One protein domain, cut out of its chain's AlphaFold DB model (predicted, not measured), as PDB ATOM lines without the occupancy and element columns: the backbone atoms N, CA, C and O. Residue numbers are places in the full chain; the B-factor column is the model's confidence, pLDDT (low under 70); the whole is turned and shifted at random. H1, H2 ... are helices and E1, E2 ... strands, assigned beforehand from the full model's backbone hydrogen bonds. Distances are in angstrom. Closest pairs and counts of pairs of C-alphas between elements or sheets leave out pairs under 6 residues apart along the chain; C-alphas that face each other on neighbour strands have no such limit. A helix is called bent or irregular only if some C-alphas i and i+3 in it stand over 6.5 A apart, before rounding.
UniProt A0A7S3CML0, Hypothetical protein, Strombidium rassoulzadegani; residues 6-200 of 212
ATOM      1  N   THR A   6      45.217   7.266  24.345       73.44
ATOM      2  CA  THR A   6      45.743   8.615  24.108       73.44
ATOM      3  C   THR A   6      46.827   8.643  23.025       73.44
ATOM      4  O   THR A   6      46.840   9.551  22.207       73.44
ATOM      5  N   ILE A   7      47.694   7.625  22.947       80.62
ATOM      6  CA  ILE A   7      48.722   7.528  21.892       80.62
ATOM      7  C   ILE A   7      48.058   7.349  20.523       80.62
ATOM      8  O   ILE A   7      48.477   7.965  19.548       80.62
ATOM      9  N   LEU A   8      46.984   6.555  20.454       83.31
ATOM     10  CA  LEU A   8      46.209   6.383  19.226       83.31
ATOM     11  C   LEU A   8      45.547   7.699  18.787       83.31
ATOM     12  O   LEU A   8      45.600   8.036  17.608       83.31
ATOM     13  N   GLN A   9      45.002   8.479  19.727       85.81
ATOM     14  CA  GLN A   9      44.479   9.818  19.433       85.81
ATOM     15  C   GLN A   9      45.578  10.767  18.932       85.81
ATOM     16  O   GLN A   9      45.353  11.497  17.975       85.81
ATOM     17  N   PHE A  10      46.774  10.740  19.527       89.88
ATOM     18  CA  PHE A  10      47.895  11.572  19.076       89.88
ATOM     19  C   PHE A  10      48.378  11.181  17.679       89.88
ATOM     20  O   PHE A  10      48.597  12.064  16.856       89.88
ATOM     21  N   ASN A  11      48.477   9.881  17.383       90.38
ATOM     22  CA  ASN A  11      48.769   9.385  16.034       90.38
ATOM     23  C   ASN A  11      47.725   9.879  15.023       90.38
ATOM     24  O   ASN A  11      48.089  10.378  13.960       90.38
ATOM     25  N   GLN A  12      46.439   9.769  15.369       91.31
ATOM     26  CA  GLN A  12      45.347  10.205  14.507       91.31
ATOM     27  C   GLN A  12      45.406  11.713  14.242       91.31
ATOM     28  O   GLN A  12      45.419  12.105  13.080       91.31
ATOM     29  N   LEU A  13      45.513  12.538  15.288       93.06
ATOM     30  CA  LEU A  13      45.601  13.995  15.160       93.06
ATOM     31  C   LEU A  13      46.831  14.426  14.360       93.06
ATOM     32  O   LEU A  13      46.726  15.281  13.488       93.06
ATOM     33  N   PHE A  14      47.991  13.824  14.633       94.44
ATOM     34  CA  PHE A  14      49.226  14.119  13.910       94.44
ATOM     35  C   PHE A  14      49.086  13.807  12.418       94.44
ATOM     36  O   PHE A  14      49.473  14.616  11.576       94.44
ATOM     37  N   ARG A  15      48.498  12.654  12.088       94.25
ATOM     38  CA  ARG A  15      48.264  12.237  10.706       94.25
ATOM     39  C   ARG A  15      47.257  13.141  10.001       94.25
ATOM     40  O   ARG A  15      47.546  13.621   8.912       94.25
ATOM     41  N   GLU A  16      46.100  13.370  10.619       94.56
ATOM     42  CA  GLU A  16      45.040  14.224  10.071       94.56
ATOM     43  C   GLU A  16      45.556  15.643   9.828       94.56
ATOM     44  O   GLU A  16      45.325  16.194   8.761       94.56
ATOM     45  N   PHE A  17      46.356  16.190  10.749       95.44
ATOM     46  CA  PHE A  17      47.013  17.482  10.562       95.44
ATOM     47  C   PHE A  17      47.868  17.538   9.287       95.44
ATOM     48  O   PHE A  17      47.699  18.454   8.487       95.44
ATOM     49  N   HIS A  18      48.739  16.551   9.051       94.81
ATOM     50  CA  HIS A  18      49.559  16.513   7.831       94.81
ATOM     51  C   HIS A  18      48.699  16.347   6.574       94.81
ATOM     52  O   HIS A  18      48.937  17.018   5.572       94.81
ATOM     53  N   GLN A  19      47.668  15.501   6.635       94.19
ATOM     54  CA  GLN A  19      46.745  15.292   5.518       94.19
ATOM     55  C   GLN A  19      45.990  16.573   5.151       94.19
ATOM     56  O   GLN A  19      45.903  16.895   3.970       94.19
ATOM     57  N   TYR A  20      45.499  17.321   6.140       95.19
ATOM     58  CA  TYR A  20      44.808  18.595   5.915       95.19
ATOM     59  C   TYR A  20      45.746  19.735   5.496       95.19
ATOM     60  O   TYR A  20      45.290  20.729   4.939       95.19
ATOM     61  N   CYS A  21      47.053  19.612   5.747       93.75
ATOM     62  CA  CYS A  21      48.037  20.555   5.216       93.75
ATOM     63  C   CYS A  21      48.369  20.282   3.742       93.75
ATOM     64  O   CYS A  21      48.544  21.231   2.985       93.75
ATOM     65  N   ALA A  22      48.463  19.009   3.345       91.94
ATOM     66  CA  ALA A  22      48.763  18.616   1.966       91.94
ATOM     67  C   ALA A  22      47.549  18.740   1.037       91.94
ATOM     68  O   ALA A  22      47.666  19.177  -0.098       91.94
ATOM     69  N   VAL A  23      46.356  18.402   1.528       89.94
ATOM     70  CA  VAL A  23      45.093  18.732   0.863       89.94
ATOM     71  C   VAL A  23      44.505  19.906   1.632       89.94
ATOM     72  O   VAL A  23      44.011  19.634   2.722       89.94
ATOM     73  N   PRO A  24      44.555  21.160   1.128       84.62
ATOM     74  CA  PRO A  24      44.229  22.376   1.887       84.62
ATOM     75  C   PRO A  24      42.777  22.423   2.392       84.62
ATOM     76  O   PRO A  24      41.920  23.132   1.862       84.62
ATOM     77  N   ASP A  25      42.490  21.652   3.435       91.94
ATOM     78  CA  ASP A  25      41.194  21.517   4.081       91.94
ATOM     79  C   ASP A  25      41.215  22.328   5.373       91.94
ATOM     80  O   ASP A  25      41.474  21.821   6.466       91.94
ATOM     81  N   TYR A  26      40.925  23.619   5.233       93.19
ATOM     82  CA  TYR A  26      40.880  24.555   6.355       93.19
ATOM     83  C   TYR A  26      39.856  24.132   7.422       93.19
ATOM     84  O   TYR A  26      40.096  24.305   8.613       93.19
ATOM     85  N   VAL A  27      38.755  23.484   7.019       94.25
ATOM     86  CA  VAL A  27      37.739  22.969   7.953       94.25
ATOM     87  C   VAL A  27      38.279  21.774   8.742       94.25
ATOM     88  O   VAL A  27      37.939  21.590   9.912       94.25
ATOM     89  N   GLY A  28      39.107  20.942   8.112       93.06
ATOM     90  CA  GLY A  28      39.860  19.879   8.770       93.06
ATOM     91  C   GLY A  28      40.878  20.427   9.772       93.06
ATOM     92  O   GLY A  28      40.905  19.980  10.921       93.06
ATOM     93  N   ILE A  29      41.653  21.442   9.374       93.75
ATOM     94  CA  ILE A  29      42.649  22.108  10.231       93.75
ATOM     95  C   ILE A  29      41.988  22.683  11.492       93.75
ATOM     96  O   ILE A  29      42.470  22.422  12.597       93.75
ATOM     97  N   ASP A  30      40.852  23.372  11.355       93.12
ATOM     98  CA  ASP A  30      40.091  23.944  12.479       93.12
ATOM     99  C   ASP A  30      39.592  22.891  13.482       93.12
ATOM    100  O   ASP A  30      39.392  23.180  14.666       93.12
ATOM    101  N   LYS A  31      39.372  21.651  13.029       92.12
ATOM    102  CA  LYS A  31      38.946  20.553  13.910       92.12
ATOM    103  C   LYS A  31      40.095  20.003  14.742       92.12
ATOM    104  O   LYS A  31      39.877  19.653  15.903       92.12
ATOM    105  N   VAL A  32      41.285  19.886  14.152       94.25
ATOM    106  CA  VAL A  32      42.444  19.241  14.796       94.25
ATOM    107  C   VAL A  32      43.306  20.221  15.583       94.25
ATOM    108  O   VAL A  32      43.941  19.817  16.557       94.25
ATOM    109  N   CYS A  33      43.318  21.497  15.198       94.44
ATOM    110  CA  CYS A  33      44.106  22.538  15.844       94.44
ATOM    111  C   CYS A  33      43.260  23.428  16.765       94.44
ATOM    112  O   CYS A  33      42.041  23.550  16.652       94.44
ATOM    113  N   GLU A  34      43.928  24.071  17.714       93.44
ATOM    114  CA  GLU A  34      43.382  25.230  18.420       93.44
ATOM    115  C   GLU A  34      43.299  26.437  17.460       93.44
ATOM    116  O   GLU A  34      44.156  26.549  16.576       93.44
ATOM    117  N   PRO A  35      42.284  27.321  17.584       92.06
ATOM    118  CA  PRO A  35      42.004  28.360  16.589       92.06
ATOM    119  C   PRO A  35      43.195  29.239  16.193       92.06
ATOM    120  O   PRO A  35      43.349  29.564  15.018       92.06
ATOM    121  N   LYS A  36      44.081  29.603  17.128       91.50
ATOM    122  CA  LYS A  36      45.241  30.448  16.815       91.50
ATOM    123  C   LYS A  36      46.241  29.722  15.917       91.50
ATOM    124  O   LYS A  36      46.737  30.308  14.955       91.50
ATOM    125  N   LEU A  37      46.521  28.450  16.213       93.50
ATOM    126  CA  LEU A  37      47.374  27.617  15.364       93.50
ATOM    127  C   LEU A  37      46.704  27.333  14.019       93.50
ATOM    128  O   LEU A  37      47.363  27.433  12.987       93.50
ATOM    129  N   ALA A  38      45.404  27.035  14.025       94.38
ATOM    130  CA  ALA A  38      44.635  26.780  12.815       94.38
ATOM    131  C   ALA A  38      44.684  27.972  11.849       94.38
ATOM    132  O   ALA A  38      45.000  27.796  10.671       94.38
ATOM    133  N   ASN A  39      44.478  29.187  12.364       94.38
ATOM    134  CA  ASN A  39      44.583  30.425  11.595       94.38
ATOM    135  C   ASN A  39      45.995  30.624  11.036       94.38
ATOM    136  O   ASN A  39      46.154  30.868   9.842       94.38
ATOM    137  N   TYR A  40      47.027  30.465  11.872       94.56
ATOM    138  CA  TYR A  40      48.420  30.625  11.446       94.56
ATOM    139  C   TYR A  40      48.799  29.662  10.308       94.56
ATOM    140  O   TYR A  40      49.389  30.072   9.302       94.56
ATOM    141  N   VAL A  41      48.446  28.381  10.452       94.81
ATOM    142  CA  VAL A  41      48.725  27.352   9.443       94.81
ATOM    143  C   VAL A  41      47.921  27.625   8.173       94.81
ATOM    144  O   VAL A  41      48.489  27.613   7.083       94.81
ATOM    145  N   SER A  42      46.632  27.947   8.302       95.25
ATOM    146  CA  SER A  42      45.754  28.229   7.161       95.25
ATOM    147  C   SER A  42      46.236  29.424   6.344       95.25
ATOM    148  O   SER A  42      46.344  29.320   5.124       95.25
ATOM    149  N   GLU A  43      46.602  30.535   6.989       94.94
ATOM    150  CA  GLU A  43      47.181  31.692   6.298       94.94
ATOM    151  C   GLU A  43      48.495  31.343   5.594       94.94
ATOM    152  O   GLU A  43      48.754  31.812   4.484       94.94
ATOM    153  N   SER A  44      49.334  30.521   6.225       94.00
ATOM    154  CA  SER A  44      50.611  30.098   5.647       94.00
ATOM    155  C   SER A  44      50.392  29.253   4.393       94.00
ATOM    156  O   SER A  44      50.985  29.539   3.353       94.00
ATOM    157  N   LEU A  45      49.486  28.272   4.451       94.31
ATOM    158  CA  LEU A  45      49.109  27.455   3.298       94.31
ATOM    159  C   LEU A  45      48.511  28.317   2.184       94.31
ATOM    160  O   LEU A  45      48.942  28.205   1.040       94.31
ATOM    161  N   GLN A  46      47.598  29.236   2.504       94.50
ATOM    162  CA  GLN A  46      47.012  30.150   1.519       94.50
ATOM    163  C   GLN A  46      48.074  30.992   0.807       94.50
ATOM    164  O   GLN A  46      47.997  31.167  -0.406       94.50
ATOM    165  N   ARG A  47      49.092  31.485   1.526       93.44
ATOM    166  CA  ARG A  47      50.202  32.241   0.921       93.44
ATOM    167  C   ARG A  47      51.046  31.373  -0.012       93.44
ATOM    168  O   ARG A  47      51.393  31.832  -1.096       93.44
ATOM    169  N   ILE A  48      51.352  30.134   0.378       92.12
ATOM    170  CA  ILE A  48      52.103  29.184  -0.462       92.12
ATOM    171  C   ILE A  48      51.349  28.952  -1.783       92.12
ATOM    172  O   ILE A  48      51.907  29.181  -2.859       92.12
ATOM    173  N   HIS A  49      50.052  28.647  -1.698       90.69
ATOM    174  CA  HIS A  49      49.198  28.416  -2.867       90.69
ATOM    175  C   HIS A  49      48.982  29.685  -3.703       90.69
ATOM    176  O   HIS A  49      48.926  29.620  -4.928       90.69
ATOM    177  N   PHE A  50      48.922  30.865  -3.078       92.25
ATOM    178  CA  PHE A  50      48.834  32.145  -3.789       92.25
ATOM    179  C   PHE A  50      50.057  32.403  -4.682       92.25
ATOM    180  O   PHE A  50      49.928  32.975  -5.763       92.25
ATOM    181  N   HIS A  51      51.239  31.937  -4.274       90.88
ATOM    182  CA  HIS A  51      52.448  31.971  -5.104       90.88
ATOM    183  C   HIS A  51      52.499  30.843  -6.158       90.88
ATOM    184  O   HIS A  51      53.468  30.737  -6.912       90.88
ATOM    185  N   GLY A  52      51.444  30.028  -6.248       89.19
ATOM    186  CA  GLY A  52      51.328  28.860  -7.119       89.19
ATOM    187  C   GLY A  52      52.213  27.694  -6.687       89.19
ATOM    188  O   GLY A  52      52.539  26.834  -7.493       89.19
ATOM    189  N   LEU A  53      52.678  27.682  -5.446       92.75
ATOM    190  CA  LEU A  53      53.388  26.527  -4.923       92.75
ATOM    191  C   LEU A  53      52.371  25.557  -4.330       92.75
ATOM    192  O   LEU A  53      51.412  25.995  -3.695       92.75
ATOM    193  N   ASP A  54      52.615  24.264  -4.499       90.31
ATOM    194  CA  ASP A  54      51.752  23.216  -3.958       90.31
ATOM    195  C   ASP A  54      52.445  22.521  -2.787       90.31
ATOM    196  O   ASP A  54      53.671  22.364  -2.776       90.31
ATOM    197  N   VAL A  55      51.662  22.135  -1.781       93.06
ATOM    198  CA  VAL A  55      52.139  21.385  -0.616       93.06
ATOM    199  C   VAL A  55      51.714  19.938  -0.774       93.06
ATOM    200  O   VAL A  55      50.532  19.654  -0.905       93.06
ATOM    201  N   GLU A  56      52.669  19.024  -0.706       91.56
ATOM    202  CA  GLU A  56      52.428  17.587  -0.789       91.56
ATOM    203  C   GLU A  56      52.969  16.878   0.452       91.56
ATOM    204  O   GLU A  56      53.744  17.438   1.237       91.56
ATOM    205  N   MET A  57      52.543  15.630   0.644       91.94
ATOM    206  CA  MET A  57      52.953  14.805   1.775       91.94
ATOM    207  C   MET A  57      53.565  13.487   1.307       91.94
ATOM    208  O   MET A  57      52.950  12.738   0.552       91.94
ATOM    209  N   ALA A  58      54.735  13.160   1.852       90.31
ATOM    210  CA  ALA A  58      55.383  11.868   1.668       90.31
ATOM    211  C   ALA A  58      55.090  10.925   2.844       90.31
ATOM    212  O   ALA A  58      54.840  11.361   3.972       90.31
ATOM    213  N   ASN A  59      55.180   9.618   2.578       89.25
ATOM    214  CA  ASN A  59      55.292   8.561   3.590       89.25
ATOM    215  C   ASN A  59      54.154   8.522   4.620       89.25
ATOM    216  O   ASN A  59      54.394   8.384   5.819       89.25
ATOM    217  N   LEU A  60      52.902   8.629   4.161       88.94
ATOM    218  CA  LEU A  60      51.721   8.529   5.019       88.94
ATOM    219  C   LEU A  60      51.716   7.218   5.823       88.94
ATOM    220  O   LEU A  60      51.623   6.127   5.260       88.94
ATOM    221  N   THR A  61      51.718   7.331   7.150       88.50
ATOM    222  CA  THR A  61      51.623   6.192   8.073       88.50
ATOM    223  C   THR A  61      50.417   6.315   8.998       88.50
ATOM    224  O   THR A  61      49.908   7.401   9.279       88.50
ATOM    225  N   VAL A  62      49.919   5.169   9.471       84.94
ATOM    226  CA  VAL A  62      48.825   5.115  10.458       84.94
ATOM    227  C   VAL A  62      49.349   5.331  11.876       84.94
ATOM    228  O   VAL A  62      48.713   6.021  12.670       84.94
ATOM    229  N   GLU A  63      50.508   4.756  12.183       85.88
ATOM    230  CA  GLU A  63      51.152   4.831  13.490       85.88
ATOM    231  C   GLU A  63      52.559   5.391  13.332       85.88
ATOM    232  O   GLU A  63      53.294   5.008  12.416       85.88
ATOM    233  N   GLN A  64      52.931   6.302  14.231       86.12
ATOM    234  CA  GLN A  64      54.266   6.876  14.224       86.12
ATOM    235  C   GLN A  64      55.260   5.933  14.915       86.12
ATOM    236  O   GLN A  64      54.945   5.412  15.990       86.12
ATOM    237  N   PRO A  65      56.466   5.728  14.342       86.50
ATOM    238  CA  PRO A  65      57.488   4.849  14.909       86.50
ATOM    239  C   PRO A  65      57.818   5.131  16.377       86.50
ATOM    240  O   PRO A  65      58.093   4.208  17.145       86.50
ATOM    241  N   SER A  66      57.808   6.404  16.784       89.94
ATOM    242  CA  SER A  66      58.056   6.781  18.171       89.94
ATOM    243  C   SER A  66      57.263   8.015  18.577       89.94
ATOM    244  O   SER A  66      57.339   9.055  17.929       89.94
ATOM    245  N   ILE A  67      56.563   7.923  19.709       88.75
ATOM    246  CA  ILE A  67      55.984   9.068  20.415       88.75
ATOM    247  C   ILE A  67      56.551   9.060  21.831       88.75
ATOM    248  O   ILE A  67      56.296   8.141  22.611       88.75
ATOM    249  N   ARG A  68      57.334  10.086  22.170       88.06
ATOM    250  CA  ARG A  68      57.938  10.246  23.498       88.06
ATOM    251  C   ARG A  68      57.384  11.483  24.180       88.06
ATOM    252  O   ARG A  68      57.538  12.585  23.666       88.06
ATOM    253  N   VAL A  69      56.781  11.317  25.351       87.75
ATOM    254  CA  VAL A  69      56.323  12.452  26.163       87.75
ATOM    255  C   VAL A  69      57.543  13.154  26.761       87.75
ATOM    256  O   VAL A  69      58.324  12.532  27.477       87.75
ATOM    257  N   LEU A  70      57.707  14.440  26.455       87.50
ATOM    258  CA  LEU A  70      58.760  15.298  27.004       87.50
ATOM    259  C   LEU A  70      58.300  15.997  28.285       87.50
ATOM    260  O   LEU A  70      59.060  16.115  29.244       87.50
ATOM    261  N   LYS A  71      57.054  16.481  28.287       86.31
ATOM    262  CA  LYS A  71      56.486  17.304  29.357       86.31
ATOM    263  C   LYS A  71      54.991  17.026  29.479       86.31
ATOM    264  O   LYS A  71      54.307  16.906  28.464       86.31
ATOM    265  N   ALA A  72      54.494  16.951  30.710       86.62
ATOM    266  CA  ALA A  72      53.070  16.855  31.008       86.62
ATOM    267  C   ALA A  72      52.705  17.830  32.136       86.62
ATOM    268  O   ALA A  72      53.353  17.850  33.186       86.62
ATOM    269  N   GLU A  73      51.675  18.640  31.910       86.12
ATOM    270  CA  GLU A  73      51.196  19.660  32.847       86.12
ATOM    271  C   GLU A  73      49.676  19.601  32.951       86.12
ATOM    272  O   GLU A  73      48.979  19.310  31.978       86.12
ATOM    273  N   VAL A  74      49.162  19.870  34.148       86.75
ATOM    274  CA  VAL A  74      47.731  19.922  34.425       86.75
ATOM    275  C   VAL A  74      47.406  21.270  35.047       86.75
ATOM    276  O   VAL A  74      47.980  21.667  36.060       86.75
ATOM    277  N   HIS A  75      46.459  21.975  34.444       88.12
ATOM    278  CA  HIS A  75      45.970  23.260  34.918       88.12
ATOM    279  C   HIS A  75      44.480  23.142  35.213       88.12
ATOM    280  O   HIS A  75      43.691  22.776  34.348       88.12
ATOM    281  N   GLN A  76      44.071  23.446  36.437       86.38
ATOM    282  CA  GLN A  76      42.666  23.478  36.821       86.38
ATOM    283  C   GLN A  76      42.123  24.901  36.686       86.38
ATOM    284  O   GLN A  76      42.695  25.833  37.243       86.38
ATOM    285  N   GLY A  77      40.988  25.057  36.006       82.38
ATOM    286  CA  GLY A  77      40.305  26.342  35.837       82.38
ATOM    287  C   GLY A  77      40.711  27.127  34.589       82.38
ATOM    288  O   GLY A  77      40.298  28.275  34.461       82.38
ATOM    289  N   LEU A  78      41.482  26.520  33.681       87.50
ATOM    290  CA  LEU A  78      41.848  27.096  32.382       87.50
ATOM    291  C   LEU A  78      41.208  26.308  31.233       87.50
ATOM    292  O   LEU A  78      40.877  25.129  31.378       87.50
ATOM    293  N   GLN A  79      41.048  26.962  30.088       87.25
ATOM    294  CA  GLN A  79      40.489  26.395  28.861       87.25
ATOM    295  C   GLN A  79      41.564  26.240  27.780       87.25
ATOM    296  O   GLN A  79      42.538  26.999  27.743       87.25
ATOM    297  N   VAL A  80      41.382  25.253  26.890       87.50
ATOM    298  CA  VAL A  80      42.217  25.082  25.686       87.50
ATOM    299  C   VAL A  80      42.136  26.338  24.817       87.50
ATOM    300  O   VAL A  80      43.167  26.841  24.377       87.50
ATOM    301  N   GLU A  81      40.932  26.871  24.607       85.81
ATOM    302  CA  GLU A  81      40.724  28.102  23.842       85.81
ATOM    303  C   GLU A  81      41.245  29.307  24.627       85.81
ATOM    304  O   GLU A  81      40.712  29.671  25.679       85.81
ATOM    305  N   ARG A  82      42.309  29.929  24.109       84.81
ATOM    306  CA  ARG A  82      43.044  30.988  24.817       84.81
ATOM    307  C   ARG A  82      42.210  32.241  25.043       84.81
ATOM    308  O   ARG A  82      42.363  32.891  26.071       84.81
ATOM    309  N   GLU A  83      41.306  32.539  24.116       84.00
ATOM    310  CA  GLU A  83      40.394  33.690  24.178       84.00
ATOM    311  C   GLU A  83      39.433  33.630  25.373       84.00
ATOM    312  O   GLU A  83      38.925  34.658  25.815       84.00
ATOM    313  N   GLN A  84      39.187  32.435  25.918       83.62
ATOM    314  CA  GLN A  84      38.324  32.255  27.086       83.62
ATOM    315  C   GLN A  84      39.068  32.445  28.416       83.62
ATOM    316  O   GLN A  84      38.425  32.555  29.462       83.62
ATOM    317  N   ASN A  85      40.403  32.463  28.397       86.31
ATOM    318  CA  ASN A  85      41.219  32.633  29.593       86.31
ATOM    319  C   ASN A  85      41.430  34.121  29.891       86.31
ATOM    320  O   ASN A  85      41.676  34.923  28.991       86.31
ATOM    321  N   LEU A  86      41.387  34.490  31.171       86.06
ATOM    322  CA  LEU A  86      41.716  35.847  31.611       86.06
ATOM    323  C   LEU A  86      43.242  36.063  31.629       86.06
ATOM    324  O   LEU A  86      44.014  35.102  31.598       86.06
ATOM    325  N   PRO A  87      43.730  37.308  31.709       87.94
ATOM    326  CA  PRO A  87      45.144  37.577  31.953       87.94
ATOM    327  C   PRO A  87      45.612  36.970  33.282       87.94
ATOM    328  O   PRO A  87      44.883  36.985  34.272       87.94
ATOM    329  N   LEU A  88      46.868  36.514  33.359       86.62
ATOM    330  CA  LEU A  88      47.419  35.864  34.563       86.62
ATOM    331  C   LEU A  88      47.243  36.694  35.852       86.62
ATOM    332  O   LEU A  88      47.025  36.136  36.921       86.62
ATOM    333  N   LYS A  89      47.309  38.029  35.753       86.69
ATOM    334  CA  LYS A  89      47.135  38.959  36.888       86.69
ATOM    335  C   LYS A  89      45.741  38.892  37.517       86.69
ATOM    336  O   LYS A  89      45.566  39.299  38.662       86.69
ATOM    337  N   GLU A  90      44.756  38.409  36.770       85.81
ATOM    338  CA  GLU A  90      43.378  38.258  37.222       85.81
ATOM    339  C   GLU A  90      43.126  36.901  37.878       85.81
ATOM    340  O   GLU A  90      42.016  36.662  38.341       85.81
ATOM    341  N   TYR A  91      44.141  36.036  37.973       85.44
ATOM    342  CA  TYR A  91      44.052  34.758  38.665       85.44
ATOM    343  C   TYR A  91      44.839  34.752  39.978       85.44
ATOM    344  O   TYR A  91      45.971  35.228  40.069       85.44
ATOM    345  N   SER A  92      44.251  34.112  40.981       84.00
ATOM    346  CA  SER A  92      44.943  33.572  42.139       84.00
ATOM    347  C   SER A  92      45.442  32.177  41.780       84.00
ATOM    348  O   SER A  92      44.661  31.303  41.383       84.00
ATOM    349  N   VAL A  93      46.757  31.980  41.875       84.44
ATOM    350  CA  VAL A  93      47.423  30.723  41.525       84.44
ATOM    351  C   VAL A  93      47.745  29.965  42.802       84.44
ATOM    352  O   VAL A  93      48.532  30.427  43.627       84.44
ATOM    353  N   SER A  94      47.180  28.770  42.938       81.75
ATOM    354  CA  SER A  94      47.589  27.811  43.964       81.75
ATOM    355  C   SER A  94      48.360  26.672  43.308       81.75
ATOM    356  O   SER A  94      47.857  25.977  42.422       81.75
ATOM    357  N   GLN A  95      49.617  26.504  43.714       73.62
ATOM    358  CA  GLN A  95      50.425  25.358  43.307       73.62
ATOM    359  C   GLN A  95      50.014  24.169  44.164       73.62
ATOM    360  O   GLN A  95      50.311  24.131  45.358       73.62
ATOM    361  N   ASN A  96      49.317  23.216  43.557       63.47
ATOM    362  CA  ASN A  96      48.914  21.993  44.234       63.47
ATOM    363  C   ASN A  96      49.836  20.852  43.777       63.47
ATOM    364  O   ASN A  96      50.448  20.904  42.717       63.47
ATOM    365  N   HIS A  97      50.024  19.859  44.640       61.84
ATOM    366  CA  HIS A  97      51.025  18.790  44.527       61.84
ATOM    367  C   HIS A  97      51.237  18.184  43.122       61.84
ATOM    368  O   HIS A  97      50.322  18.098  42.307       61.84
ATOM    369  N   SER A  98      52.440  17.649  42.871       61.91
ATOM    370  CA  SER A  98      52.724  16.853  41.672       61.91
ATOM    371  C   SER A  98      51.913  15.552  41.679       61.91
ATOM    372  O   SER A  98      52.203  14.643  42.461       61.91
ATOM    373  N   ILE A  99      50.918  15.438  40.803       57.88
ATOM    374  CA  ILE A  99      50.134  14.213  40.623       57.88
ATOM    375  C   ILE A  99      50.784  13.404  39.494       57.88
ATOM    376  O   ILE A  99      50.914  13.881  38.370       57.88
ATOM    377  N   PHE A 100      51.244  12.186  39.804       57.78
ATOM    378  CA  PHE A 100      51.901  11.269  38.852       57.78
ATOM    379  C   PHE A 100      53.094  11.873  38.079       57.78
ATOM    380  O   PHE A 100      53.345  11.512  36.932       57.78
ATOM    381  N   GLY A 101      53.838  12.797  38.698       62.28
ATOM    382  CA  GLY A 101      54.989  13.468  38.078       62.28
ATOM    383  C   GLY A 101      54.637  14.651  37.164       62.28
ATOM    384  O   GLY A 101      55.544  15.359  36.733       62.28
ATOM    385  N   ALA A 102      53.350  14.914  36.915       67.56
ATOM    386  CA  ALA A 102      52.893  16.122  36.234       67.56
ATOM    387  C   ALA A 102      52.760  17.287  37.227       67.56
ATOM    388  O   ALA A 102      52.352  17.101  38.379       67.56
ATOM    389  N   LYS A 103      53.097  18.503  36.781       78.12
ATOM    390  CA  LYS A 103      52.873  19.724  37.571       78.12
ATOM    391  C   LYS A 103      51.388  20.065  37.556       78.12
ATOM    392  O   LYS A 103      50.791  20.075  36.483       78.12
ATOM    393  N   TRP A 104      50.827  20.359  38.725       82.00
ATOM    394  CA  TRP A 104      49.429  20.745  38.872       82.00
ATOM    395  C   TRP A 104      49.322  22.179  39.389       82.00
ATOM    396  O   TRP A 104      49.796  22.495  40.477       82.00
ATOM    397  N   ASN A 105      48.632  23.040  38.650       84.19
ATOM    398  CA  ASN A 105      48.332  24.401  39.090       84.19
ATOM    399  C   ASN A 105      46.826  24.640  39.059       84.19
ATOM    400  O   ASN A 105      46.165  24.299  38.080       84.19
ATOM    401  N   THR A 106      46.282  25.248  40.108       84.06
ATOM    402  CA  THR A 106      44.871  25.633  40.165       84.06
ATOM    403  C   THR A 106      44.752  27.146  40.058       84.06
ATOM    404  O   THR A 106      45.370  27.881  40.831       84.06
ATOM    405  N   TYR A 107      43.934  27.593  39.108       83.56
ATOM    406  CA  TYR A 107      43.682  28.992  38.799       83.56
ATOM    407  C   TYR A 107      42.248  29.343  39.193       83.56
ATOM    408  O   TYR A 107      41.285  28.685  38.788       83.56
ATOM    409  N   ALA A 108      42.095  30.380  40.010       83.25
ATOM    410  CA  ALA A 108      40.798  30.928  40.391       83.25
ATOM    411  C   ALA A 108      40.775  32.431  40.099       83.25
ATOM    412  O   ALA A 108      41.741  33.096  40.464       83.25
ATOM    413  N   PRO A 109      39.745  32.979  39.428       82.12
ATOM    414  CA  PRO A 109      39.656  34.416  39.210       82.12
ATOM    415  C   PRO A 109      39.701  35.180  40.539       82.12
ATOM    416  O   PRO A 109      39.080  34.771  41.517       82.12
ATOM    417  N   ASN A 110      40.425  36.295  40.571       82.06
ATOM    418  CA  ASN A 110      40.536  37.174  41.737       82.06
ATOM    419  C   ASN A 110      39.220  37.899  42.040       82.06
ATOM    420  O   ASN A 110      38.985  38.308  43.174       82.06
ATOM    421  N   ASN A 111      38.380  38.083  41.020       78.56
ATOM    422  CA  ASN A 111      37.068  38.686  41.153       78.56
ATOM    423  C   ASN A 111      35.987  37.620  40.951       78.56
ATOM    424  O   ASN A 111      35.821  37.110  39.843       78.56
ATOM    425  N   GLU A 112      35.223  37.332  42.004       67.25
ATOM    426  CA  GLU A 112      34.118  36.367  41.980       67.25
ATOM    427  C   GLU A 112      33.041  36.732  40.946       67.25
ATOM    428  O   GLU A 112      32.407  35.844  40.389       67.25
ATOM    429  N   SER A 113      32.868  38.015  40.600       64.81
ATOM    430  CA  SER A 113      31.911  38.418  39.557       64.81
ATOM    431  C   SER A 113      32.354  38.040  38.138       64.81
ATOM    432  O   SER A 113      31.548  38.083  37.210       64.81
ATOM    433  N   LEU A 114      33.643  37.742  37.950       64.94
ATOM    434  CA  LEU A 114      34.211  37.220  36.704       64.94
ATOM    435  C   LEU A 114      34.321  35.693  36.736       64.94
ATOM    436  O   LEU A 114      34.606  35.076  35.706       64.94
ATOM    437  N   ASP A 115      34.078  35.079  37.897       62.66
ATOM    438  CA  ASP A 115      34.040  33.638  38.026       62.66
ATOM    439  C   ASP A 115      32.737  33.103  37.432       62.66
ATOM    440  O   ASP A 115      31.664  33.146  38.027       62.66
ATOM    441  N   ARG A 116      32.837  32.604  36.199       64.81
ATOM    442  CA  ARG A 116      31.716  31.956  35.511       64.81
ATOM    443  C   ARG A 116      31.439  30.543  36.033       64.81
ATOM    444  O   ARG A 116      30.500  29.918  35.550       64.81
ATOM    445  N   ARG A 117      32.251  30.026  36.967       64.56
ATOM    446  CA  ARG A 117      32.095  28.687  37.541       64.56
ATOM    447  C   ARG A 117      31.004  28.728  38.607       64.56
ATOM    448  O   ARG A 117      31.162  29.364  39.645       64.56
ATOM    449  N   ASN A 118      29.907  28.018  38.384       62.62
ATOM    450  CA  ASN A 118      28.903  27.799  39.417       62.62
ATOM    451  C   ASN A 118      29.290  26.599  40.285       62.62
ATOM    452  O   ASN A 118      29.804  25.597  39.802       62.62
ATOM    453  N   ILE A 119      28.947  26.639  41.575       59.72
ATOM    454  CA  ILE A 119      29.103  25.485  42.485       59.72
ATOM    455  C   ILE A 119      28.337  24.254  41.958       59.72
ATOM    456  O   ILE A 119      28.758  23.117  42.162       59.72
ATOM    457  N   MET A 120      27.242  24.484  41.225       59.81
ATOM    458  CA  MET A 120      26.471  23.433  40.559       59.81
ATOM    459  C   MET A 120      27.151  22.870  39.303       59.81
ATOM    460  O   MET A 120      26.769  21.788  38.868       59.81
ATOM    461  N   ASP A 121      28.183  23.520  38.754       62.31
ATOM    462  CA  ASP A 121      28.935  22.987  37.607       62.31
ATOM    463  C   ASP A 121      29.680  21.702  37.985       62.31
ATOM    464  O   ASP A 121      29.882  20.831  37.149       62.31
ATOM    465  N   ALA A 122      30.017  21.512  39.267       60.66
ATOM    466  CA  ALA A 122      30.562  20.246  39.756       60.66
ATOM    467  C   ALA A 122      29.566  19.070  39.635       60.66
ATOM    468  O   ALA A 122      29.983  17.912  39.662       60.66
ATOM    469  N   LEU A 123      28.265  19.363  39.508       59.31
ATOM    470  CA  LEU A 123      27.203  18.387  39.252       59.31
ATOM    471  C   LEU A 123      26.912  18.225  37.753       59.31
ATOM    472  O   LEU A 123      26.231  17.270  37.374       59.31
ATOM    473  N   ASP A 124      27.425  19.117  36.898       63.62
ATOM    474  CA  ASP A 124      27.308  18.975  35.452       63.62
ATOM    475  C   ASP A 124      28.301  17.925  34.939       63.62
ATOM    476  O   ASP A 124      29.524  18.054  35.005       63.62
ATOM    477  N   THR A 125      27.746  16.872  34.347       59.41
ATOM    478  CA  THR A 125      28.483  15.801  33.665       59.41
ATOM    479  C   THR A 125      29.394  16.278  32.525       59.41
ATOM    480  O   THR A 125      30.308  15.542  32.127       59.41
ATOM    481  N   ASN A 126      29.163  17.489  32.006       62.53
ATOM    482  CA  ASN A 126      29.950  18.119  30.950       62.53
ATOM    483  C   ASN A 126      31.014  19.092  31.465       62.53
ATOM    484  O   ASN A 126      31.810  19.573  30.658       62.53
ATOM    485  N   HIS A 127      31.090  19.362  32.769       73.31
ATOM    486  CA  HIS A 127      32.087  20.276  33.310       73.31
ATOM    487  C   HIS A 127      33.498  19.678  33.217       73.31
ATOM    488  O   HIS A 127      33.804  18.654  33.835       73.31
ATOM    489  N   ARG A 128      34.378  20.313  32.430       73.94
ATOM    490  CA  ARG A 128      35.755  19.852  32.160       73.94
ATOM    491  C   ARG A 128      36.801  20.846  32.678       73.94
ATOM    492  O   ARG A 128      37.419  21.558  31.886       73.94
ATOM    493  N   PRO A 129      37.013  20.928  34.000       79.50
ATOM    494  CA  PRO A 129      37.818  21.995  34.582       79.50
ATOM    495  C   PRO A 129      39.326  21.780  34.436       79.50
ATOM    496  O   PRO A 129      40.083  22.678  34.793       79.50
ATOM    497  N   TYR A 130      39.780  20.612  33.970       85.06
ATOM    498  CA  TYR A 130      41.199  20.264  33.944       85.06
ATOM    499  C   TYR A 130      41.754  20.361  32.529       85.06
ATOM    500  O   TYR A 130      41.515  19.484  31.703       85.06
ATOM    501  N   LEU A 131      42.518  21.409  32.256       89.06
ATOM    502  CA  LEU A 131      43.328  21.529  31.055       89.06
ATOM    503  C   LEU A 131      44.580  20.663  31.213       89.06
ATOM    504  O   LEU A 131      45.451  20.957  32.031       89.06
ATOM    505  N   VAL A 132      44.674  19.595  30.429       88.69
ATOM    506  CA  VAL A 132      45.865  18.744  30.364       88.69
ATOM    507  C   VAL A 132      46.670  19.116  29.135       88.69
ATOM    508  O   VAL A 132      46.119  19.186  28.039       88.69
ATOM    509  N   GLN A 133      47.968  19.324  29.324       90.00
ATOM    510  CA  GLN A 133      48.917  19.656  28.270       90.00
ATOM    511  C   GLN A 133      49.998  18.587  28.210       90.00
ATOM    512  O   GLN A 133      50.631  18.271  29.219       90.00
ATOM    513  N   VAL A 134      50.217  18.034  27.023       89.81
ATOM    514  CA  VAL A 134      51.222  17.001  26.782       89.81
ATOM    515  C   VAL A 134      52.083  17.433  25.607       89.81
ATOM    516  O   VAL A 134      51.604  17.572  24.486       89.81
ATOM    517  N   THR A 135      53.367  17.655  25.868       90.81
ATOM    518  CA  THR A 135      54.364  17.919  24.828       90.81
ATOM    519  C   THR A 135      55.052  16.615  24.466       90.81
ATOM    520  O   THR A 135      55.649  15.962  25.327       90.81
ATOM    521  N   CYS A 136      54.977  16.242  23.195       91.75
ATOM    522  CA  CYS A 136      55.502  14.997  22.660       91.75
ATOM    523  C   CYS A 136      56.582  15.272  21.615       91.75
ATOM    524  O   CYS A 136      56.430  16.146  20.770       91.75
ATOM    525  N   LEU A 137      57.642  14.472  21.637       93.50
ATOM    526  CA  LEU A 137      58.572  14.316  20.529       93.50
ATOM    527  C   LEU A 137      58.102  13.137  19.679       93.50
ATOM    528  O   LEU A 137      58.141  11.990  20.137       93.50
ATOM    529  N   ILE A 138      57.646  13.431  18.469       93.38
ATOM    530  CA  ILE A 138      57.148  12.458  17.502       93.38
ATOM    531  C   ILE A 138      58.223  12.250  16.446       93.38
ATOM    532  O   ILE A 138      58.620  13.195  15.771       93.38
ATOM    533  N   ASP A 139      58.696  11.015  16.327       94.00
ATOM    534  CA  ASP A 139      59.607  10.590  15.269       94.00
ATOM    535  C   ASP A 139      58.778   9.946  14.156       94.00
ATOM    536  O   ASP A 139      58.097   8.945  14.405       94.00
ATOM    537  N   SER A 140      58.769  10.556  12.971       92.94
ATOM    538  CA  SER A 140      57.857  10.198  11.884       92.94
ATOM    539  C   SER A 140      58.539  10.263  10.518       92.94
ATOM    540  O   SER A 140      59.261  11.222  10.256       92.94
ATOM    541  N   PRO A 141      58.294   9.294   9.615       92.38
ATOM    542  CA  PRO A 141      58.704   9.413   8.219       92.38
ATOM    543  C   PRO A 141      57.811  10.385   7.429       92.38
ATOM    544  O   PRO A 141      58.170  10.751   6.314       92.38
ATOM    545  N   MET A 142      56.659  10.799   7.982       92.81
ATOM    546  CA  MET A 142      55.730  11.719   7.327       92.81
ATOM    547  C   MET A 142      56.351  13.109   7.225       92.81
ATOM    548  O   MET A 142      56.735  13.704   8.236       92.81
ATOM    549  N   LYS A 143      56.406  13.642   6.005       92.12
ATOM    550  CA  LYS A 143      56.958  14.969   5.723       92.12
ATOM    551  C   LYS A 143      56.046  15.729   4.790       92.12
ATOM    552  O   LYS A 143      55.480  15.145   3.871       92.12
ATOM    553  N   LEU A 144      55.954  17.031   5.028       92.81
ATOM    554  CA  LEU A 144      55.411  17.973   4.062       92.81
ATOM    555  C   LEU A 144      56.561  18.527   3.228       92.81
ATOM    556  O   LEU A 144      57.611  18.883   3.773       92.81
ATOM    557  N   TYR A 145      56.353  18.618   1.924       93.69
ATOM    558  CA  TYR A 145      57.287  19.245   0.999       93.69
ATOM    559  C   TYR A 145      56.535  20.157   0.035       93.69
ATOM    560  O   TYR A 145      55.335  20.009  -0.186       93.69
ATOM    561  N   VAL A 146      57.241  21.150  -0.498       93.56
ATOM    562  CA  VAL A 146      56.676  22.176  -1.375       93.56
ATOM    563  C   VAL A 146      57.210  21.986  -2.782       93.56
ATOM    564  O   VAL A 146      58.426  21.957  -2.993       93.56
ATOM    565  N   LEU A 147      56.299  21.901  -3.740       92.94
ATOM    566  CA  LEU A 147      56.582  21.783  -5.161       92.94
ATOM    567  C   LEU A 147      56.377  23.117  -5.874       92.94
ATOM    568  O   LEU A 147      55.648  24.004  -5.430       92.94
ATOM    569  N   ASN A 148      57.029  23.248  -7.022       91.19
ATOM    570  CA  ASN A 148      56.709  24.290  -7.986       91.19
ATOM    571  C   ASN A 148      55.398  23.983  -8.744       91.19
ATOM    572  O   ASN A 148      54.935  22.848  -8.776       91.19
ATOM    573  N   GLN A 149      54.849  24.993  -9.429       85.69
ATOM    574  CA  GLN A 149      53.564  24.937 -10.158       85.69
ATOM    575  C   GLN A 149      53.399  23.747 -11.116       85.69
ATOM    576  O   GLN A 149      52.286  23.322 -11.399       85.69
ATOM    577  N   ASN A 150      54.495  23.249 -11.688       86.62
ATOM    578  CA  ASN A 150      54.483  22.161 -12.668       86.62
ATOM    579  C   ASN A 150      54.902  20.808 -12.067       86.62
ATOM    580  O   ASN A 150      55.106  19.862 -12.827       86.62
ATOM    581  N   HIS A 151      55.077  20.738 -10.742       85.88
ATOM    582  CA  HIS A 151      55.414  19.533  -9.983       85.88
ATOM    583  C   HIS A 151      56.740  18.892 -10.423       85.88
ATOM    584  O   HIS A 151      56.976  17.707 -10.205       85.88
ATOM    585  N   SER A 152      57.620  19.660 -11.073       86.12
ATOM    586  CA  SER A 152      58.861  19.131 -11.642       86.12
ATOM    587  C   SER A 152      60.010  19.078 -10.644       86.12
ATOM    588  O   SER A 152      60.995  18.386 -10.889       86.12
ATOM    589  N   SER A 153      59.950  19.872  -9.575       88.69
ATOM    590  CA  SER A 153      61.018  19.930  -8.577       88.69
ATOM    591  C   SER A 153      60.501  20.328  -7.205       88.69
ATOM    592  O   SER A 153      59.720  21.275  -7.078       88.69
ATOM    593  N   ILE A 154      61.039  19.667  -6.182       91.25
ATOM    594  CA  ILE A 154      60.871  20.043  -4.780       91.25
ATOM    595  C   ILE A 154      61.689  21.308  -4.513       91.25
ATOM    596  O   ILE A 154      62.895  21.347  -4.756       91.25
ATOM    597  N   LEU A 155      61.017  22.352  -4.032       90.25
ATOM    598  CA  LEU A 155      61.632  23.624  -3.653       90.25
ATOM    599  C   LEU A 155      62.014  23.649  -2.173       90.25
ATOM    600  O   LEU A 155      63.049  24.207  -1.813       90.25
ATOM    601  N   PHE A 156      61.182  23.043  -1.321       89.25
ATOM    602  CA  PHE A 156      61.408  22.962   0.119       89.25
ATOM    603  C   PHE A 156      60.985  21.597   0.656       89.25
ATOM    604  O   PHE A 156      59.970  21.050   0.233       89.25
ATOM    605  N   GLY A 157      61.731  21.085   1.634       88.19
ATOM    606  CA  GLY A 157      61.498  19.762   2.214       88.19
ATOM    607  C   GLY A 157      62.161  18.639   1.416       88.19
ATOM    608  O   GLY A 157      63.029  18.879   0.576       88.19
ATOM    609  N   SER A 158      61.770  17.407   1.725       86.81
ATOM    610  CA  SER A 158      62.281  16.194   1.092       86.81
ATOM    611  C   SER A 158      61.203  15.111   1.065       86.81
ATOM    612  O   SER A 158      60.314  15.085   1.918       86.81
ATOM    613  N   GLU A 159      61.297  14.222   0.079       87.56
ATOM    614  CA  GLU A 159      60.416  13.055  -0.098       87.56
ATOM    615  C   GLU A 159      61.090  11.732   0.310       87.56
ATOM    616  O   GLU A 159      60.590  10.650   0.027       87.56
ATOM    617  N   ASP A 160      62.252  11.812   0.954       89.69
ATOM    618  CA  ASP A 160      63.024  10.658   1.400       89.69
ATOM    619  C   ASP A 160      62.390   9.942   2.605       89.69
ATOM    620  O   ASP A 160      61.650  10.521   3.403       89.69
ATOM    621  N   ASP A 161      62.755   8.672   2.775       86.12
ATOM    622  CA  ASP A 161      62.252   7.796   3.843       86.12
ATOM    623  C   ASP A 161      62.853   8.094   5.229       86.12
ATOM    624  O   ASP A 161      62.532   7.422   6.216       86.12
ATOM    625  N   GLU A 162      63.759   9.073   5.337       89.56
ATOM    626  CA  GLU A 162      64.363   9.424   6.619       89.56
ATOM    627  C   GLU A 162      63.305   9.928   7.603       89.56
ATOM    628  O   GLU A 162      62.365  10.625   7.242       89.56
ATOM    629  N   SER A 163      63.461   9.619   8.883       90.25
ATOM    630  CA  SER A 163      62.516  10.088   9.897       90.25
ATOM    631  C   SER A 163      62.845  11.510  10.356       90.25
ATOM    632  O   SER A 163      64.009  11.878  10.531       90.25
ATOM    633  N   VAL A 164      61.810  12.330  10.537       91.62
ATOM    634  CA  VAL A 164      61.898  13.691  11.067       91.62
ATOM    635  C   VAL A 164      61.274  13.727  12.454       91.62
ATOM    636  O   VAL A 164      60.224  13.141  12.726       91.62
ATOM    637  N   LYS A 165      61.939  14.462  13.344       93.62
ATOM    638  CA  LYS A 165      61.511  14.650  14.726       93.62
ATOM    639  C   LYS A 165      60.736  15.950  14.853       93.62
ATOM    640  O   LYS A 165      61.311  17.021  14.693       93.62
ATOM    641  N   ASN A 166      59.463  15.834  15.204       93.94
ATOM    642  CA  ASN A 166      58.579  16.964  15.446       93.94
ATOM    643  C   ASN A 166      58.254  17.078  16.936       93.94
ATOM    644  O   ASN A 166      57.976  16.079  17.602       93.94
ATOM    645  N   VAL A 167      58.270  18.297  17.467       94.38
ATOM    646  CA  VAL A 167      57.797  18.596  18.821       94.38
ATOM    647  C   VAL A 167      56.361  19.078  18.711       94.38
ATOM    648  O   VAL A 167      56.104  20.124  18.129       94.38
ATOM    649  N   VAL A 168      55.415  18.321  19.253       94.62
ATOM    650  CA  VAL A 168      53.983  18.607  19.113       94.62
ATOM    651  C   VAL A 168      53.345  18.715  20.485       94.62
ATOM    652  O   VAL A 168      53.563  17.863  21.352       94.62
ATOM    653  N   LYS A 169      52.547  19.763  20.687       94.00
ATOM    654  CA  LYS A 169      51.834  20.013  21.937       94.00
ATOM    655  C   LYS A 169      50.352  19.706  21.774       94.00
ATOM    656  O   LYS A 169      49.639  20.386  21.036       94.00
ATOM    657  N   PHE A 170      49.886  18.705  22.509       92.81
ATOM    658  CA  PHE A 170      48.484  18.311  22.565       92.81
ATOM    659  C   PHE A 170      47.844  18.831  23.843       92.81
ATOM    660  O   PHE A 170      48.410  18.676  24.927       92.81
ATOM    661  N   GLU A 171      46.649  19.403  23.731       91.88
ATOM    662  CA  GLU A 171      45.892  19.864  24.892       91.88
ATOM    663  C   GLU A 171      44.429  19.433  24.829       91.88
ATOM    664  O   GLU A 171      43.841  19.320  23.751       91.88
ATOM    665  N   ALA A 172      43.842  19.179  25.997       90.44
ATOM    666  CA  ALA A 172      42.427  18.866  26.141       90.44
ATOM    667  C   ALA A 172      41.900  19.329  27.501       90.44
ATOM    668  O   ALA A 172      42.559  19.146  28.525       90.44
ATOM    669  N   ASN A 173      40.663  19.826  27.525       89.19
ATOM    670  CA  ASN A 173      39.886  19.926  28.756       89.19
ATOM    671  C   ASN A 173      39.284  18.552  29.098       89.19
ATOM    672  O   ASN A 173      38.516  17.978  28.314       89.19
ATOM    673  N   LEU A 174      39.625  18.033  30.278       85.44
ATOM    674  CA  LEU A 174      39.215  16.738  30.817       85.44
ATOM    675  C   LEU A 174      38.362  16.890  32.082       85.44
ATOM    676  O   LEU A 174      38.409  17.900  32.791       85.44
ATOM    677  N   ARG A 175      37.591  15.844  32.387       80.62
ATOM    678  CA  ARG A 175      36.869  15.675  33.656       80.62
ATOM    679  C   ARG A 175      37.734  14.928  34.660       80.62
ATOM    680  O   ARG A 175      38.625  14.172  34.282       80.62
ATOM    681  N   TRP A 176      37.401  15.041  35.944       73.31
ATOM    682  CA  TRP A 176      38.082  14.273  36.994       73.31
ATOM    683  C   TRP A 176      38.054  12.761  36.715       73.31
ATOM    684  O   TRP A 176      39.081  12.089  36.766       73.31
ATOM    685  N   PHE A 177      36.888  12.233  36.332       70.69
ATOM    686  CA  PHE A 177      36.723  10.815  36.002       70.69
ATOM    687  C   PHE A 177      37.495  10.387  34.752       70.69
ATOM    688  O   PHE A 177      37.835   9.211  34.629       70.69
ATOM    689  N   ASP A 178      37.820  11.321  33.852       72.81
ATOM    690  CA  ASP A 178      38.657  10.992  32.705       72.81
ATOM    691  C   ASP A 178      40.069  10.616  33.188       72.81
ATOM    692  O   ASP A 178      40.637   9.682  32.650       72.81
ATOM    693  N   PHE A 179      40.605  11.166  34.284       70.00
ATOM    694  CA  PHE A 179      41.894  10.693  34.825       70.00
ATOM    695  C   PHE A 179      41.858   9.232  35.307       70.00
ATOM    696  O   PHE A 179      42.856   8.523  35.196       70.00
ATOM    697  N   LEU A 180      40.710   8.716  35.759       64.38
ATOM    698  CA  LEU A 180      40.555   7.288  36.097       64.38
ATOM    699  C   LEU A 180      40.571   6.396  34.840       64.38
ATOM    700  O   LEU A 180      40.897   5.202  34.888       64.38
ATOM    701  N   ASN A 181      40.280   6.983  33.678       59.31
ATOM    702  CA  ASN A 181      40.391   6.318  32.388       59.31
ATOM    703  C   ASN A 181      41.839   6.189  31.882       59.31
ATOM    704  O   ASN A 181      42.057   5.456  30.924       59.31
ATOM    705  N   LEU A 182      42.832   6.758  32.583       56.16
ATOM    706  CA  LEU A 182      44.261   6.536  32.304       56.16
ATOM    707  C   LEU A 182      44.718   5.094  32.581       56.16
ATOM    708  O   LEU A 182      45.769   4.680  32.099       56.16
ATOM    709  N   ILE A 183      43.946   4.314  33.347       52.44
ATOM    710  CA  ILE A 183      44.255   2.896  33.585       52.44
ATOM    711  C   ILE A 183      44.035   2.117  32.272       52.44
ATOM    712  O   ILE A 183      42.932   2.197  31.722       52.44
ATOM    713  N   PRO A 184      45.025   1.348  31.781       48.72
ATOM    714  CA  PRO A 184      44.945   0.659  30.498       48.72
ATOM    715  C   PRO A 184      43.896  -0.457  30.551       48.72
ATOM    716  O   PRO A 184      44.133  -1.525  31.106       48.72
ATOM    717  N   THR A 185      42.719  -0.212  29.977       51.25
ATOM    718  CA  THR A 185      41.716  -1.249  29.710       51.25
ATOM    719  C   THR A 185      41.145  -1.071  28.306       51.25
ATOM    720  O   THR A 185      41.025   0.045  27.797       51.25
ATOM    721  N   GLU A 186      40.804  -2.178  27.650       47.56
ATOM    722  CA  GLU A 186      40.636  -2.215  26.190       47.56
ATOM    723  C   GLU A 186      39.356  -1.542  25.647       47.56
ATOM    724  O   GLU A 186      39.244  -1.363  24.439       47.56
ATOM    725  N   ASN A 187      38.438  -1.036  26.486       53.12
ATOM    726  CA  ASN A 187      37.086  -0.600  26.065       53.12
ATOM    727  C   ASN A 187      36.663   0.826  26.482       53.12
ATOM    728  O   ASN A 187      35.486   1.112  26.677       53.12
ATOM    729  N   LYS A 188      37.611   1.754  26.619       57.84
ATOM    730  CA  LYS A 188      37.431   2.956  27.447       57.84
ATOM    731  C   LYS A 188      36.921   4.286  26.864       57.84
ATOM    732  O   LYS A 188      37.200   5.275  27.495       57.84
ATOM    733  N   ALA A 189      36.173   4.401  25.768       59.31
ATOM    734  CA  ALA A 189      35.851   5.705  25.123       59.31
ATOM    735  C   ALA A 189      37.082   6.640  24.851       59.31
ATOM    736  O   ALA A 189      38.147   6.519  25.455       59.31
ATOM    737  N   PRO A 190      37.033   7.532  23.852       61.00
ATOM    738  CA  PRO A 190      38.083   8.533  23.677       61.00
ATOM    739  C   PRO A 190      38.043   9.558  24.821       61.00
ATOM    740  O   PRO A 190      36.974  10.032  25.204       61.00
ATOM    741  N   MET A 191      39.208   9.880  25.389       70.38
ATOM    742  CA  MET A 191      39.328  10.845  26.486       70.38
ATOM    743  C   MET A 191      39.461  12.247  25.908       70.38
ATOM    744  O   MET A 191      40.329  12.458  25.068       70.38
ATOM    745  N   GLY A 192      38.651  13.195  26.383       71.00
ATOM    746  CA  GLY A 192      38.766  14.599  25.987       71.00
ATOM    747  C   GLY A 192      38.492  14.877  24.507       71.00
ATOM    748  O   GLY A 192      38.281  13.975  23.702       71.00
ATOM    749  N   ASN A 193      38.479  16.162  24.157       84.56
ATOM    750  CA  ASN A 193      38.611  16.603  22.771       84.56
ATOM    751  C   ASN A 193      40.032  17.150  22.614       84.56
ATOM    752  O   ASN A 193      40.270  18.314  22.930       84.56
ATOM    753  N   TRP A 194      40.979  16.277  22.272       89.69
ATOM    754  CA  TRP A 194      42.377  16.667  22.107       89.69
ATOM    755  C   TRP A 194      42.556  17.499  20.850       89.69
ATOM    756  O   TRP A 194      42.020  17.160  19.799       89.69
ATOM    757  N   ARG A 195      43.348  18.561  20.970       93.12
ATOM    758  CA  ARG A 195      43.741  19.418  19.854       93.12
ATOM    759  C   ARG A 195      45.236  19.671  19.872       93.12
ATOM    760  O   ARG A 195      45.863  19.663  20.935       93.12
ATOM    761  N   ILE A 196      45.797  19.916  18.696       95.00
ATOM    762  CA  ILE A 196      47.159  20.418  18.542       95.00
ATOM    763  C   ILE A 196      47.131  21.914  18.843       95.00
ATOM    764  O   ILE A 196      46.373  22.672  18.245       95.00
ATOM    765  N   THR A 197      47.943  22.334  19.800       93.94
ATOM    766  CA  THR A 197      48.028  23.740  20.226       93.94
ATOM    767  C   THR A 197      49.326  24.399  19.804       93.94
ATOM    768  O   THR A 197      49.380  25.624  19.732       93.94
ATOM    769  N   ASP A 198      50.351  23.600  19.514       93.81
ATOM    770  CA  ASP A 198      51.624  24.062  18.986       93.81
ATOM    771  C   ASP A 198      52.333  22.926  18.234       93.81
ATOM    772  O   ASP A 198      52.172  21.742  18.563       93.81
ATOM    773  N   PHE A 199      53.113  23.295  17.222       94.56
ATOM    774  CA  PHE A 199      53.845  22.379  16.352       94.56
ATOM    775  C   PHE A 199      55.228  22.968  16.066       94.56
ATOM    776  O   PHE A 199      55.336  24.062  15.531       94.56
ATOM    777  N   ASN A 200      56.298  22.268  16.441       93.25
ATOM    778  CA  ASN A 200      57.692  22.709  16.315       93.25
ATOM    779  C   ASN A 200      57.977  24.114  16.871       93.25
ATOM    780  O   ASN A 200      58.844  24.819  16.357       93.25
TER     781      ASN A 200
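AT A GLANCE: This is residues 6 to 200 of the 212 residues of the protein "Hypothetical protein" of Strombidium rassoulzadegani (UniProt A0A7S3CML0). A long, twisted sheet of six strands curls round helix H1, while H2 and H3 fold back one after the other beside H1, near the sheet's edge strand E9. At one end of the longest axis is a small sheet of three strands, reached where E5 bends and runs on into E6; at the other end are the hairpin of E3 and E4 and, beyond the sheet, the short helix H4. The printed part has 195 residues with five named helices and nine named strands, in the order H1 H2 H3 E1 E2 E3 E4 H4 E5 E6 E7 E8 H5 E9, and its class is mixed, helices and strands. The large sheet runs E3 E4 E2 E5 E8 E9 and is mixed, and the small one runs E1 E6 E7, antiparallel. The whole is only just compact, close to loose, with a radius of gyration of the C-alphas of 19.3 A, and its outline is elongated, 62 by 38 by 26 A.

IN THESE COORDINATES: H1, residues 6 to 22, is 24.5 A long and begins at C-alpha 6 (45.743, 8.615, 24.108). H2 is residues 26 to 32, and H3, residues 35 to 50, is 21.8 A long. E1 is residues 54 to 58. E2, residues 66 to 76, is 29.4 A long and bends by 55 degrees at residue 70. E3 is residues 91 to 99, 21.5 A, and E4 residues 102 to 109, 22.8 A. H4, residues 119 to 123, is neither bent nor irregular, but only just: C-alphas 119 and 122 are 6.1 A apart. E5, residues 130 to 140, is 29.4 A long and bends by 50 degrees at residue 137; it runs on into E6, residues 143 to 147, at 68 degrees. E7 is residues 154 to 156. E8, residues 164 to 174, is 30.2 A long. H5 is residues 176 to 180, and E9, residues 195 to 199, ends at C-alpha 199 (53.845, 22.379, 16.352).

HOW THE PARTS SIT: In the large sheet E2 and E5 are antiparallel, with N 73 and O 133 within hydrogen-bond range at 2.9 A. E5 and E8 are antiparallel too, with N 134 and O 170 at 2.8 A. E8 and the edge strand E9 are antiparallel, with N 169 and O 198 at 2.9 A. E4 and E2 are parallel, with N 76 and O 105 at 2.8 A. The hairpin of E3 and E4 has N 94 and O 106 at 2.9 A. H1 is on one face of this sheet, giving two layers, a helix layer and a sheet layer; the C-alphas of Leu 13 and Arg 195 in E9 are 7.4 A apart, the closest of the two elements. H1 and H2 form a helical hairpin and touch, closest at the C-alphas of Tyr 20 and Gly 28, 5.9 A, with a shallow tilt of 14 degrees, opposite ways. H2 and H3 form another; they touch through residues 38 to 42 of H3, closest at the C-alphas of Asp 30 and Ala 38, 5.4 A. H2 and H3 only graze the large sheet. H1 is also on the small sheet, over E1, at a height over the sheet of 11.7 A. There E1 and E6 are antiparallel, with N 56 and O 145 at 2.9 A, and the hairpin of E6 and E7 has N 146 and O 156 at 2.8 A. H4 and H5 touch no helix and are not on either sheet. In H1, H2 and H3 every O i to N i+4 pair is within hydrogen-bond range; H4 has 0 of 1, with 1 of 2 O i to N i+3 pairs, and H5 has 0 of 1, with 2 of 2.

THE WHOLE: The two C-alphas farthest apart are those of Ile 119 and Ser 152, 62.1 A. The printed part has no cut. The links E2 to E3 and H5 to E9 are long, 14 residues each. The mean pLDDT of the printed part is 83.7, and it is under 70 in residues 96 to 102, 112 to 126 and 180 to 190.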